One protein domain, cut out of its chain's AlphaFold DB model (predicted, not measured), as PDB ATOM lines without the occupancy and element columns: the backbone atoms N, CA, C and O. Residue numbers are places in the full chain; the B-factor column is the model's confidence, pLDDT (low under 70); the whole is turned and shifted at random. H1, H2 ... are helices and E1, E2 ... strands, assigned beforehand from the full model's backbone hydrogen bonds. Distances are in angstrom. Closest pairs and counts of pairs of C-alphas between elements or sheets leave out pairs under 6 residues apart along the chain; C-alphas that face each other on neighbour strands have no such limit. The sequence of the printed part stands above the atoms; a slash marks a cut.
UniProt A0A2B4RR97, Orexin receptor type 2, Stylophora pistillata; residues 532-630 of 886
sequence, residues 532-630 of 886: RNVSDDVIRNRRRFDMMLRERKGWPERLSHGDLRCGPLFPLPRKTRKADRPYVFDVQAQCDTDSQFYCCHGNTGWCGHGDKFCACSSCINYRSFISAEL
ATOM      1  N   ARG A 532      44.196 -20.866  39.599       91.56
ATOM      2  CA  ARG A 532      45.324 -20.487  38.734       91.56
ATOM      3  C   ARG A 532      44.839 -20.324  37.294       91.56
ATOM      4  O   ARG A 532      43.881 -20.978  36.892       91.56
ATOM      5  N   ASN A 533      45.528 -19.498  36.509       91.62
ATOM      6  CA  ASN A 533      45.290 -19.433  35.071       91.62
ATOM      7  C   ASN A 533      45.823 -20.726  34.422       91.62
ATOM      8  O   ASN A 533      47.034 -20.905  34.290       91.62
ATOM      9  N   VAL A 534      44.921 -21.657  34.113       90.44
ATOM     10  CA  VAL A 534      45.201 -22.978  33.527       90.44
ATOM     11  C   VAL A 534      44.221 -23.233  32.387       90.44
ATOM     12  O   VAL A 534      43.087 -22.763  32.443       90.44
ATOM     13  N   SER A 535      44.635 -23.976  31.358       91.88
ATOM     14  CA  SER A 535      43.766 -24.249  30.209       91.88
ATOM     15  C   SER A 535      42.576 -25.138  30.578       91.88
ATOM     16  O   SER A 535      42.656 -25.984  31.477       91.88
ATOM     17  N   ASP A 536      41.483 -25.005  29.825       88.81
ATOM     18  CA  ASP A 536      40.276 -25.809  30.037       88.81
ATOM     19  C   ASP A 536      40.537 -27.316  29.918       88.81
ATOM     20  O   ASP A 536      39.858 -28.106  30.569       88.81
ATOM     21  N   ASP A 537      41.544 -27.741  29.148       91.12
ATOM     22  CA  ASP A 537      41.960 -29.146  29.087       91.12
ATOM     23  C   ASP A 537      42.494 -29.662  30.421       91.12
ATOM     24  O   ASP A 537      42.175 -30.783  30.811       91.12
ATOM     25  N   VAL A 538      43.248 -28.850  31.167       89.69
ATOM     26  CA  VAL A 538      43.719 -29.219  32.511       89.69
ATOM     27  C   VAL A 538      42.531 -29.332  33.472       89.69
ATOM     28  O   VAL A 538      42.466 -30.282  34.254       89.69
ATOM     29  N   ILE A 539      41.549 -28.431  33.364       88.94
ATOM     30  CA  ILE A 539      40.312 -28.465  34.162       88.94
ATOM     31  C   ILE A 539      39.485 -29.723  33.831       88.94
ATOM     32  O   ILE A 539      39.103 -30.475  34.733       88.94
ATOM     33  N   ARG A 540      39.261 -30.008  32.539       89.50
ATOM     34  CA  ARG A 540      38.558 -31.210  32.051       89.50
ATOM     35  C   ARG A 540      39.261 -32.497  32.482       89.50
ATOM     36  O   ARG A 540      38.602 -33.424  32.955       89.50
ATOM     37  N   ASN A 541      40.586 -32.557  32.358       89.25
ATOM     38  CA  ASN A 541      41.375 -33.725  32.742       89.25
ATOM     39  C   ASN A 541      41.351 -33.957  34.255       89.25
ATOM     40  O   ASN A 541      41.162 -35.099  34.678       89.25
ATOM     41  N   ARG A 542      41.443 -32.897  35.075       90.44
ATOM     42  CA  ARG A 542      41.275 -33.014  36.530       90.44
ATOM     43  C   ARG A 542      39.906 -33.589  36.883       90.44
ATOM     44  O   ARG A 542      39.831 -34.547  37.644       90.44
ATOM     45  N   ARG A 543      38.834 -33.074  36.274       87.00
ATOM     46  CA  ARG A 543      37.468 -33.545  36.533       87.00
ATOM     47  C   ARG A 543      37.248 -35.008  36.137       87.00
ATOM     48  O   ARG A 543      36.667 -35.755  36.919       87.00
ATOM     49  N   ARG A 544      37.747 -35.438  34.969       88.25
ATOM     50  CA  ARG A 544      37.730 -36.856  34.546       88.25
ATOM     51  C   ARG A 544      38.476 -37.753  35.533       88.25
ATOM     52  O   ARG A 544      38.032 -38.859  35.827       88.25
ATOM     53  N   PHE A 545      39.597 -37.276  36.062       86.50
ATOM     54  CA  PHE A 545      40.378 -38.000  37.057       86.50
ATOM     55  C   PHE A 545      39.645 -38.099  38.412       86.50
ATOM     56  O   PHE A 545      39.563 -39.185  38.984       86.50
ATOM     57  N   ASP A 546      39.015 -37.012  38.872       86.38
ATOM     58  CA  ASP A 546      38.170 -37.004  40.075       86.38
ATOM     59  C   ASP A 546      36.916 -37.896  39.921       86.38
ATOM     60  O   ASP A 546      36.505 -38.552  40.876       86.38
ATOM     61  N   MET A 547      36.317 -37.982  38.724       87.06
ATOM     62  CA  MET A 547      35.264 -38.964  38.401       87.06
ATOM     63  C   MET A 547      35.770 -40.403  38.547       87.06
ATOM     64  O   MET A 547      35.188 -41.186  39.294       87.06
ATOM     65  N   MET A 548      36.892 -40.729  37.904       86.12
ATOM     66  CA  MET A 548      37.477 -42.073  37.904       86.12
ATOM     67  C   MET A 548      37.857 -42.557  39.317       86.12
ATOM     68  O   MET A 548      37.629 -43.722  39.655       86.12
ATOM     69  N   LEU A 549      38.364 -41.673  40.185       82.75
ATOM     70  CA  LEU A 549      38.609 -42.007  41.596       82.75
ATOM     71  C   LEU A 549      37.313 -42.257  42.386       82.75
ATOM     72  O   LEU A 549      37.276 -43.169  43.214       82.75
ATOM     73  N   ARG A 550      36.238 -41.496  42.128       85.69
ATOM     74  CA  ARG A 550      34.920 -41.719  42.751       85.69
ATOM     75  C   ARG A 550      34.314 -43.057  42.313       85.69
ATOM     76  O   ARG A 550      33.892 -43.844  43.160       85.69
ATOM     77  N   GLU A 551      34.341 -43.373  41.023       82.69
ATOM     78  CA  GLU A 551      33.828 -44.644  40.490       82.69
ATOM     79  C   GLU A 551      34.521 -45.865  41.109       82.69
ATOM     80  O   GLU A 551      33.848 -46.809  41.527       82.69
ATOM     81  N   ARG A 552      35.852 -45.823  41.288       79.94
ATOM     82  CA  ARG A 552      36.616 -46.875  41.992       79.94
ATOM     83  C   ARG A 552      36.140 -47.120  43.430       79.94
ATOM     84  O   ARG A 552      36.288 -48.229  43.944       79.94
ATOM     85  N   LYS A 553      35.548 -46.112  44.085       75.88
ATOM     86  CA  LYS A 553      34.943 -46.206  45.429       75.88
ATOM     87  C   LYS A 553      33.482 -46.683  45.405       75.88
ATOM     88  O   LYS A 553      32.872 -46.794  46.476       75.88
ATOM     89  N   GLY A 554      32.930 -46.989  44.229       78.12
ATOM     90  CA  GLY A 554      31.535 -47.393  44.022       78.12
ATOM     91  C   GLY A 554      30.558 -46.217  44.028       78.12
ATOM     92  O   GLY A 554      29.405 -46.384  44.411       78.12
ATOM     93  N   TRP A 555      31.017 -45.006  43.712       83.50
ATOM     94  CA  TRP A 555      30.177 -43.809  43.776       83.50
ATOM     95  C   TRP A 555      29.516 -43.493  42.430       83.50
ATOM     96  O   TRP A 555      30.045 -43.890  41.390       83.50
ATOM     97  N   PRO A 556      28.379 -42.771  42.428       85.00
ATOM     98  CA  PRO A 556      27.771 -42.254  41.207       85.00
ATOM     99  C   PRO A 556      28.749 -41.406  40.389       85.00
ATOM    100  O   PRO A 556      29.444 -40.548  40.937       85.00
ATOM    101  N   GLU A 557      28.763 -41.610  39.073       84.38
ATOM    102  CA  GLU A 557      29.495 -40.768  38.118       84.38
ATOM    103  C   GLU A 557      28.975 -39.320  38.199       84.38
ATOM    104  O   GLU A 557      29.721 -38.390  38.546       84.38
ATOM    105  N   ARG A 558      27.657 -39.162  37.997       88.81
ATOM    106  CA  ARG A 558      26.906 -37.916  38.177       88.81
ATOM    107  C   ARG A 558      26.454 -37.762  39.630       88.81
ATOM    108  O   ARG A 558      25.830 -38.658  40.183       88.81
ATOM    109  N   LEU A 559      26.753 -36.606  40.225       90.88
ATOM    110  CA  LEU A 559      26.388 -36.266  41.608       90.88
ATOM    111  C   LEU A 559      25.062 -35.501  41.722       90.88
ATOM    112  O   LEU A 559      24.642 -35.204  42.833       90.88
ATOM    113  N   SER A 560      24.408 -35.187  40.603       91.75
ATOM    114  CA  SER A 560      23.149 -34.445  40.554       91.75
ATOM    115  C   SER A 560      21.968 -35.317  40.158       91.75
ATOM    116  O   SER A 560      22.070 -36.107  39.215       91.75
ATOM    117  N   HIS A 561      20.836 -35.118  40.830       86.00
ATOM    118  CA  HIS A 561      19.577 -35.753  40.463       86.00
ATOM    119  C   HIS A 561      18.981 -35.096  39.200       86.00
ATOM    120  O   HIS A 561      19.206 -33.913  38.936       86.00
ATOM    121  N   GLY A 562      18.250 -35.868  38.390       85.12
ATOM    122  CA  GLY A 562      17.719 -35.404  37.097       85.12
ATOM    123  C   GLY A 562      16.522 -34.448  37.194       85.12
ATOM    124  O   GLY A 562      16.180 -33.806  36.208       85.12
ATOM    125  N   ASP A 563      15.907 -34.342  38.372       92.25
ATOM    126  CA  ASP A 563      14.704 -33.550  38.667       92.25
ATOM    127  C   ASP A 563      14.998 -32.282  39.494       92.25
ATOM    128  O   ASP A 563      14.087 -31.702  40.081       92.25
ATOM    129  N   LEU A 564      16.269 -31.861  39.558       93.75
ATOM    130  CA  LEU A 564      16.759 -30.713  40.338       93.75
ATOM    131  C   LEU A 564      16.671 -30.863  41.873       93.75
ATOM    132  O   LEU A 564      16.786 -29.864  42.585       93.75
ATOM    133  N   ARG A 565      16.543 -32.084  42.409       94.88
ATOM    134  CA  ARG A 565      16.665 -32.345  43.856       94.88
ATOM    135  C   ARG A 565      18.116 -32.476  44.341       94.88
ATOM    136  O   ARG A 565      18.993 -32.956  43.622       94.88
ATOM    137  N   CYS A 566      18.360 -32.064  45.585       94.12
ATOM    138  CA  CYS A 566      19.678 -32.022  46.222       94.12
ATOM    139  C   CYS A 566      19.631 -32.140  47.758       94.12
ATOM    140  O   CYS A 566      18.579 -32.038  48.388       94.12
ATOM    141  N   GLY A 567      20.804 -32.283  48.375       89.81
ATOM    142  CA  GLY A 567      20.981 -32.321  49.824       89.81
ATOM    143  C   GLY A 567      20.754 -33.711  50.435       89.81
ATOM    144  O   GLY A 567      20.567 -34.693  49.714       89.81
ATOM    145  N   PRO A 568      20.797 -33.820  51.775       86.56
ATOM    146  CA  PRO A 568      20.685 -35.100  52.477       86.56
ATOM    147  C   PRO A 568      19.272 -35.705  52.433       86.56
ATOM    148  O   PRO A 568      19.125 -36.897  52.673       86.56
ATOM    149  N   LEU A 569      18.243 -34.913  52.105       86.88
ATOM    150  CA  LEU A 569      16.861 -35.387  51.927       86.88
ATOM    151  C   LEU A 569      16.666 -36.196  50.638       86.88
ATOM    152  O   LEU A 569      15.737 -36.994  50.548       86.88
ATOM    153  N   PHE A 570      17.536 -35.989  49.647       90.31
ATOM    154  CA  PHE A 570      17.484 -36.654  48.347       90.31
ATOM    155  C   PHE A 570      18.838 -37.329  48.076       90.31
ATOM    156  O   PHE A 570      19.634 -36.829  47.283       90.31
ATOM    157  N   PRO A 571      19.155 -38.421  48.798       88.25
ATOM    158  CA  PRO A 571      20.408 -39.148  48.638       88.25
ATOM    159  C   PRO A 571      20.603 -39.706  47.226       88.25
ATOM    160  O   PRO A 571      19.644 -40.053  46.537       88.25
ATOM    161  N   LEU A 572      21.866 -39.882  46.836       87.00
ATOM    162  CA  LEU A 572      22.234 -40.726  45.709       87.00
ATOM    163  C   LEU A 572      22.731 -42.105  46.173       87.00
ATOM    164  O   LEU A 572      23.619 -42.180  47.033       87.00
ATOM    165  N   PRO A 573      22.242 -43.186  45.536       75.88
ATOM    166  CA  PRO A 573      22.627 -44.554  45.855       75.88
ATOM    167  C   PRO A 573      24.105 -44.844  45.567       75.88
ATOM    168  O   PRO A 573      24.621 -44.569  44.479       75.88
ATOM    169  N   ARG A 574      24.794 -45.496  46.509       72.88
ATOM    170  CA  ARG A 574      26.183 -45.954  46.327       72.88
ATOM    171  C   ARG A 574      26.252 -47.389  45.787       72.88
ATOM    172  O   ARG A 574      26.003 -48.326  46.543       72.88
ATOM    173  N   LYS A 575      26.684 -47.572  44.530       63.91
ATOM    174  CA  LYS A 575      26.837 -48.890  43.874       63.91
ATOM    175  C   LYS A 575      27.568 -49.896  44.775       63.91
ATOM    176  O   LYS A 575      28.730 -49.698  45.149       63.91
ATOM    177  N   THR A 576      26.895 -50.996  45.097       57.44
ATOM    178  CA  THR A 576      27.434 -52.101  45.895       57.44
ATOM    179  C   THR A 576      28.177 -53.112  45.016       57.44
ATOM    180  O   THR A 576      27.974 -53.193  43.807       57.44
ATOM    181  N   ARG A 577      29.098 -53.883  45.616       52.84
ATOM    182  CA  ARG A 577      29.841 -54.961  44.924       52.84
ATOM    183  C   ARG A 577      29.105 -56.307  44.896       52.84
ATOM    184  O   ARG A 577      29.611 -57.245  44.290       52.84
ATOM    185  N   LYS A 578      27.957 -56.412  45.565       48.41
ATOM    186  CA  LYS A 578      27.096 -57.596  45.578       48.41
ATOM    187  C   LYS A 578      25.651 -57.149  45.356       48.41
ATOM    188  O   LYS A 578      25.235 -56.162  45.956       48.41
ATOM    189  N   ALA A 579      24.917 -57.859  44.503       50.09
ATOM    190  CA  ALA A 579      23.567 -57.482  44.070       50.09
ATOM    191  C   ALA A 579      22.472 -57.650  45.150       50.09
ATOM    192  O   ALA A 579      21.345 -57.216  44.948       50.09
ATOM    193  N   ASP A 580      22.804 -58.272  46.283       50.94
ATOM    194  CA  ASP A 580      21.916 -58.624  47.401       50.94
ATOM    195  C   ASP A 580      21.808 -57.538  48.488       50.94
ATOM    196  O   ASP A 580      20.978 -57.639  49.390       50.94
ATOM    197  N   ARG A 581      22.644 -56.494  48.434       49.66
ATOM    198  CA  ARG A 581      22.616 -55.371  49.384       49.66
ATOM    199  C   ARG A 581      22.339 -54.084  48.616       49.66
ATOM    200  O   ARG A 581      23.184 -53.750  47.783       49.66
ATOM    201  N   PRO A 582      21.234 -53.355  48.891       49.91
ATOM    202  CA  PRO A 582      20.850 -52.195  48.092       49.91
ATOM    203  C   PRO A 582      21.938 -51.120  48.094       49.91
ATOM    204  O   PRO A 582      22.677 -51.009  47.122       49.91
ATOM    205  N   TYR A 583      22.097 -50.388  49.200       55.41
ATOM    206  CA  TYR A 583      23.015 -49.254  49.318       55.41
ATOM    207  C   TYR A 583      23.531 -49.186  50.760       55.41
ATOM    208  O   TYR A 583      22.745 -49.163  51.699       55.41
ATOM    209  N   VAL A 584      24.855 -49.251  50.956       57.06
ATOM    210  CA  VAL A 584      25.429 -49.423  52.312       57.06
ATOM    211  C   VAL A 584      25.562 -48.096  53.063       57.06
ATOM    212  O   VAL A 584      25.369 -48.077  54.270       57.06
ATOM    213  N   PHE A 585      25.876 -47.001  52.362       69.69
ATOM    214  CA  PHE A 585      25.838 -45.631  52.889       69.69
ATOM    215  C   PHE A 585      25.619 -44.656  51.734       69.69
ATOM    216  O   PHE A 585      26.400 -44.670  50.775       69.69
ATOM    217  N   ASP A 586      24.610 -43.802  51.856       81.44
ATOM    218  CA  ASP A 586      24.253 -42.834  50.823       81.44
ATOM    219  C   ASP A 586      25.065 -41.540  50.908       81.44
ATOM    220  O   ASP A 586      25.418 -41.050  51.988       81.44
ATOM    221  N   VAL A 587      25.332 -40.960  49.737       87.19
ATOM    222  CA  VAL A 587      25.931 -39.628  49.591       87.19
ATOM    223  C   VAL A 587      24.831 -38.624  49.255       87.19
ATOM    224  O   VAL A 587      23.905 -38.948  48.520       87.19
ATOM    225  N   GLN A 588      24.908 -37.400  49.777       89.56
ATOM    226  CA  GLN A 588      23.923 -36.366  49.436       89.56
ATOM    227  C   GLN A 588      23.971 -36.018  47.939       89.56
ATOM    228  O   GLN A 588      25.063 -35.904  47.368       89.56
ATOM    229  N   ALA A 589      22.811 -35.806  47.308       92.00
ATOM    230  CA  ALA A 589      22.781 -35.255  45.957       92.00
ATOM    231  C   ALA A 589      23.307 -33.812  45.961       92.00
ATOM    232  O   ALA A 589      23.041 -33.012  46.861       92.00
ATOM    233  N   GLN A 590      24.057 -33.475  44.925       93.62
ATOM    234  CA  GLN A 590      24.638 -32.162  44.695       93.62
ATOM    235  C   GLN A 590      23.944 -31.501  43.510       93.62
ATOM    236  O   GLN A 590      23.349 -32.169  42.671       93.62
ATOM    237  N   CYS A 591      24.034 -30.184  43.407       94.75
ATOM    238  CA  CYS A 591      23.562 -29.511  42.206       94.75
ATOM    239  C   CYS A 591      24.613 -29.567  41.098       94.75
ATOM    240  O   CYS A 591      25.814 -29.580  41.370       94.75
ATOM    241  N   ASP A 592      24.162 -29.612  39.846       92.69
ATOM    242  CA  ASP A 592      25.057 -29.679  38.694       92.69
ATOM    243  C   ASP A 592      25.827 -28.353  38.563       92.69
ATOM    244  O   ASP A 592      25.241 -27.297  38.310       92.69
ATOM    245  N   THR A 593      27.146 -28.416  38.773       89.62
ATOM    246  CA  THR A 593      28.045 -27.254  38.863       89.62
ATOM    247  C   THR A 593      28.064 -26.407  37.601       89.62
ATOM    248  O   THR A 593      28.267 -25.192  37.685       89.62
ATOM    249  N   ASP A 594      27.851 -27.030  36.442       88.62
ATOM    250  CA  ASP A 594      27.942 -26.377  35.135       88.62
ATOM    251  C   ASP A 594      26.588 -25.817  34.695       88.62
ATOM    252  O   ASP A 594      26.528 -24.860  33.921       88.62
ATOM    253  N   SER A 595      25.502 -26.382  35.228       91.88
ATOM    254  CA  SER A 595      24.138 -25.949  34.948       91.88
ATOM    255  C   SER A 595      23.844 -24.529  35.447       91.88
ATOM    256  O   SER A 595      24.593 -23.929  36.222       91.88
ATOM    257  N   GLN A 596      22.686 -24.004  35.047       92.50
ATOM    258  CA  GLN A 596      22.136 -22.756  35.586       92.50
ATOM    259  C   GLN A 596      21.576 -22.909  37.013       92.50
ATOM    260  O   GLN A 596      21.138 -21.925  37.596       92.50
ATOM    261  N   PHE A 597      21.569 -24.114  37.590       94.94
ATOM    262  CA  PHE A 597      20.974 -24.422  38.891       94.94
ATOM    263  C   PHE A 597      22.031 -25.047  39.808       94.94
ATOM    264  O   PHE A 597      21.938 -26.215  40.161       94.94
ATOM    265  N   TYR A 598      23.085 -24.295  40.137       94.69
ATOM    266  CA  TYR A 598      24.299 -24.801  40.800       94.69
ATOM    267  C   TYR A 598      24.310 -24.656  42.338       94.69
ATOM    268  O   TYR A 598      25.266 -25.092  42.987       94.69
ATOM    269  N   CYS A 599      23.278 -24.056  42.939       95.50
ATOM    270  CA  CYS A 599      23.153 -23.890  44.390       95.50
ATOM    271  C   CYS A 599      22.008 -24.733  44.961       95.50
ATOM    272  O   CYS A 599      20.907 -24.716  44.419       95.50
ATOM    273  N   CYS A 600      22.251 -25.428  46.072       95.38
ATOM    274  CA  CYS A 600      21.240 -26.204  46.790       95.38
ATOM    275  C   CYS A 600      20.719 -25.449  48.010       95.38
ATOM    276  O   CYS A 600      21.505 -25.059  48.874       95.38
ATOM    277  N   HIS A 601      19.399 -25.313  48.118       94.38
ATOM    278  CA  HIS A 601      18.751 -24.723  49.285       94.38
ATOM    279  C   HIS A 601      18.564 -25.775  50.392       94.38
ATOM    280  O   HIS A 601      17.659 -26.609  50.317       94.38
ATOM    281  N   GLY A 602      19.377 -25.717  51.454       85.56
ATOM    282  CA  GLY A 602      19.487 -26.788  52.457       85.56
ATOM    283  C   GLY A 602      18.172 -27.250  53.094       85.56
ATOM    284  O   GLY A 602      17.979 -28.446  53.277       85.56
ATOM    285  N   ASN A 603      17.236 -26.333  53.371       86.25
ATOM    286  CA  ASN A 603      15.971 -26.689  54.038       86.25
ATOM    287  C   ASN A 603      14.914 -27.310  53.105       86.25
ATOM    288  O   ASN A 603      13.960 -27.905  53.593       86.25
ATOM    289  N   THR A 604      15.019 -27.119  51.784       89.38
ATOM    290  CA  THR A 604      13.984 -27.541  50.817       89.38
ATOM    291  C   THR A 604      14.481 -28.615  49.854       89.38
ATOM    292  O   THR A 604      13.665 -29.287  49.230       89.38
ATOM    293  N   GLY A 605      15.802 -28.791  49.734       93.25
ATOM    294  CA  GLY A 605      16.418 -29.808  48.887       93.25
ATOM    295  C   GLY A 605      16.256 -29.556  47.387       93.25
ATOM    296  O   GLY A 605      16.243 -30.511  46.617       93.25
ATOM    297  N   TRP A 606      16.126 -28.293  46.966       94.69
ATOM    298  CA  TRP A 606      16.018 -27.905  45.553       94.69
ATOM    299  C   TRP A 606      17.260 -27.171  45.048       94.69
ATOM    300  O   TRP A 606      17.808 -26.301  45.735       94.69
ATOM    301  N   CYS A 607      17.656 -27.492  43.818       96.25
ATOM    302  CA  CYS A 607      18.669 -26.776  43.057       96.25
ATOM    303  C   CYS A 607      18.100 -25.510  42.415       96.25
ATOM    304  O   CYS A 607      17.014 -25.517  41.837       96.25
ATOM    305  N   GLY A 608      18.874 -24.429  42.465       94.69
ATOM    306  CA  GLY A 608      18.515 -23.139  41.896       94.69
ATOM    307  C   GLY A 608      19.720 -22.216  41.710       94.69
ATOM    308  O   GLY A 608      20.877 -22.641  41.788       94.69
ATOM    309  N   HIS A 609      19.434 -20.940  41.466       93.75
ATOM    310  CA  HIS A 609      20.407 -19.849  41.398       93.75
ATOM    311  C   HIS A 609      19.839 -18.578  42.048       93.75
ATOM    312  O   HIS A 609      18.664 -18.528  42.416       93.75
ATOM    313  N   GLY A 610      20.682 -17.553  42.182       91.00
ATOM    314  CA  GLY A 610      20.337 -16.304  42.863       91.00
ATOM    315  C   GLY A 610      20.306 -16.437  44.387       91.00
ATOM    316  O   GLY A 610      20.461 -17.526  44.948       91.00
ATOM    317  N   ASP A 611      20.110 -15.311  45.069       90.25
ATOM    318  CA  ASP A 611      20.347 -15.187  46.515       90.25
ATOM    319  C   ASP A 611      19.499 -16.147  47.353       90.25
ATOM    320  O   ASP A 611      20.002 -16.757  48.293       90.25
ATOM    321  N   LYS A 612      18.246 -16.399  46.947       89.12
ATOM    322  CA  LYS A 612      17.365 -17.371  47.615       89.12
ATOM    323  C   LYS A 612      17.985 -18.773  47.714       89.12
ATOM    324  O   LYS A 612      17.754 -19.456  48.702       89.12
ATOM    325  N   PHE A 613      18.745 -19.208  46.706       91.69
ATOM    326  CA  PHE A 613      19.347 -20.546  46.657       91.69
ATOM    327  C   PHE A 613      20.834 -20.562  47.022       91.69
ATOM    328  O   PHE A 613      21.334 -21.603  47.442       91.69
ATOM    329  N   CYS A 614      21.548 -19.448  46.846       91.06
ATOM    330  CA  CYS A 614      22.997 -19.363  47.045       91.06
ATOM    331  C   CYS A 614      23.420 -18.621  48.326       91.06
ATOM    332  O   CYS A 614      24.545 -18.822  48.776       91.06
ATOM    333  N   ALA A 615      22.559 -17.775  48.902       89.62
ATOM    334  CA  ALA A 615      22.885 -16.833  49.978       89.62
ATOM    335  C   ALA A 615      21.981 -17.014  51.218       89.62
ATOM    336  O   ALA A 615      21.455 -16.054  51.777       89.62
ATOM    337  N   CYS A 616      21.818 -18.261  51.668       88.88
ATOM    338  CA  CYS A 616      21.178 -18.600  52.943       88.88
ATOM    339  C   CYS A 616      22.115 -19.418  53.849       88.88
ATOM    340  O   CYS A 616      23.069 -20.030  53.375       88.88
ATOM    341  N   SER A 617      21.838 -19.468  55.156       86.94
ATOM    342  CA  SER A 617      22.711 -20.116  56.154       86.94
ATOM    343  C   SER A 617      22.891 -21.630  55.970       86.94
ATOM    344  O   SER A 617      23.915 -22.169  56.382       86.94
ATOM    345  N   SER A 618      21.928 -22.313  55.342       87.19
ATOM    346  CA  SER A 618      22.002 -23.738  54.984       87.19
ATOM    347  C   SER A 618      22.236 -23.981  53.485       87.19
ATOM    348  O   SER A 618      22.194 -25.124  53.029       87.19
ATOM    349  N   CYS A 619      22.470 -22.928  52.699       91.06
ATOM    350  CA  CYS A 619      22.636 -23.028  51.254       91.06
ATOM    351  C   CYS A 619      24.051 -23.497  50.885       91.06
ATOM    352  O   CYS A 619      25.042 -23.023  51.437       91.06
ATOM    353  N   ILE A 620      24.154 -24.400  49.907       91.62
ATOM    354  CA  ILE A 620      25.437 -24.904  49.396       91.62
ATOM    355  C   ILE A 620      25.574 -24.520  47.926       91.62
ATOM    356  O   ILE A 620      24.904 -25.076  47.056       91.62
ATOM    357  N   ASN A 621      26.482 -23.590  47.637       93.06
ATOM    358  CA  ASN A 621      26.913 -23.284  46.278       93.06
ATOM    359  C   ASN A 621      27.946 -24.333  45.829       93.06
ATOM    360  O   ASN A 621      29.088 -24.323  46.284       93.06
ATOM    361  N   TYR A 622      27.571 -25.246  44.931       92.06
ATOM    362  CA  TYR A 622      28.500 -26.278  44.458       92.06
ATOM    363  C   TYR A 622      29.541 -25.735  43.471       92.06
ATOM    364  O   TYR A 622      30.640 -26.277  43.377       92.06
ATOM    365  N   ARG A 623      29.244 -24.623  42.787       89.81
ATOM    366  CA  ARG A 623      30.163 -23.947  41.855       89.81
ATOM    367  C   ARG A 623      31.306 -23.210  42.565       89.81
ATOM    368  O   ARG A 623      32.340 -22.984  41.943       89.81
ATOM    369  N   SER A 624      31.159 -22.854  43.846       89.00
ATOM    370  CA  SER A 624      32.247 -22.241  44.627       89.00
ATOM    371  C   SER A 624      33.278 -23.244  45.148       89.00
ATOM    372  O   SER A 624      34.273 -22.815  45.727       89.00
ATOM    373  N   PHE A 625      33.075 -24.554  44.963       90.50
ATOM    374  CA  PHE A 625      34.094 -25.535  45.330       90.50
ATOM    375  C   PHE A 625      35.272 -25.519  44.348       90.50
ATOM    376  O   PHE A 625      35.112 -25.371  43.134       90.50
ATOM    377  N   ILE A 626      36.482 -25.650  44.889       90.69
ATOM    378  CA  ILE A 626      37.736 -25.545  44.137       90.69
ATOM    379  C   ILE A 626      38.561 -26.823  44.326       90.69
ATOM    380  O   ILE A 626      38.736 -27.303  45.444       90.69
ATOM    381  N   SER A 627      39.114 -27.375  43.242       91.88
ATOM    382  CA  SER A 627      40.174 -28.389  43.332       91.88
ATOM    383  C   SER A 627      41.489 -27.678  43.646       91.88
ATOM    384  O   SER A 627      41.952 -26.864  42.841       91.88
ATOM    385  N   ALA A 628      42.096 -27.965  44.799       92.94
ATOM    386  CA  ALA A 628      43.333 -27.313  45.245       92.94
ATOM    387  C   ALA A 628      44.490 -27.491  44.243       92.94
ATOM    388  O   ALA A 628      45.352 -26.628  44.108       92.94
ATOM    389  N   GLU A 629      44.475 -28.577  43.475       91.00
ATOM    390  CA  GLU A 629      45.430 -28.888  42.412       91.00
ATOM    391  C   GLU A 629      45.354 -27.903  41.232       91.00
ATOM    392  O   GLU A 629      46.330 -27.736  40.503       91.00
ATOM    393  N   LEU A 630      44.233 -27.195  41.065       92.56
ATOM    394  CA  LEU A 630      44.028 -26.150  40.053       92.56
ATOM    395  C   LEU A 630      44.156 -24.731  40.631       92.56
ATOM    396  O   LEU A 630      43.951 -23.747  39.922       92.56
TER     397      LEU A 630
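AT A GLANCE: This is residues 532 to 630 of the 886 residues of the protein "Orexin receptor type 2" of Stylophora pistillata (UniProt A0A2B4RR97). With little regular structure, one long helix, H1, lies along one side of loops holding two small hairpins, E1-E2 and E3-E4, with short H2 beside E3; the last stretch returns towards H1's beginning. Of 99 printed residues, 36 are in two helices and four strands, ordered H1 E1 E2 E3 E4 H2: mixed class, two antiparallel two-stranded sheets. It is only just compact, close to loose (radius of gyration of the C-alphas 14.9 A), spanning 43 by 35 by 20 A.

HOW THE PARTS SIT: H1, residues 536 to 552, has every O i to N i+4 pair within hydrogen-bond range. E1, 567 to 572, and E2, 587 to 589, form an antiparallel hairpin; N 567 and O 589 are 2.8 A apart. E3, 599 to 601, and E4, 606 to 608, form another; N 608 and O 599 are 2.8 A apart. H2, 611 to 614, is too short for an i+4 pair; its one O i to N i+3 pair is within range. The closest C-alphas of E3 and H2, His 601 and Phe 613, are 5.0 A apart. H1 is apart from E2, E3, E4 and H2.

IN THESE COORDINATES: H1 measures 24.5 A from C-alpha 536 at (40.276, -25.809, 30.037); E1 9.4 A, E2 6.5 A, E3 6.6 A, E4 6.5 A; H2, 5.0 A, ends at C-alpha 614 (22.997, -19.363, 47.045).

THE WHOLE: The C-alphas of Asn 533 and Asp 580, farthest apart, are 47.3 A apart. The printed part has no cut. Links H1 to E1 and E1 to E2 are long; residues 575 to 585 have pLDDT under 70.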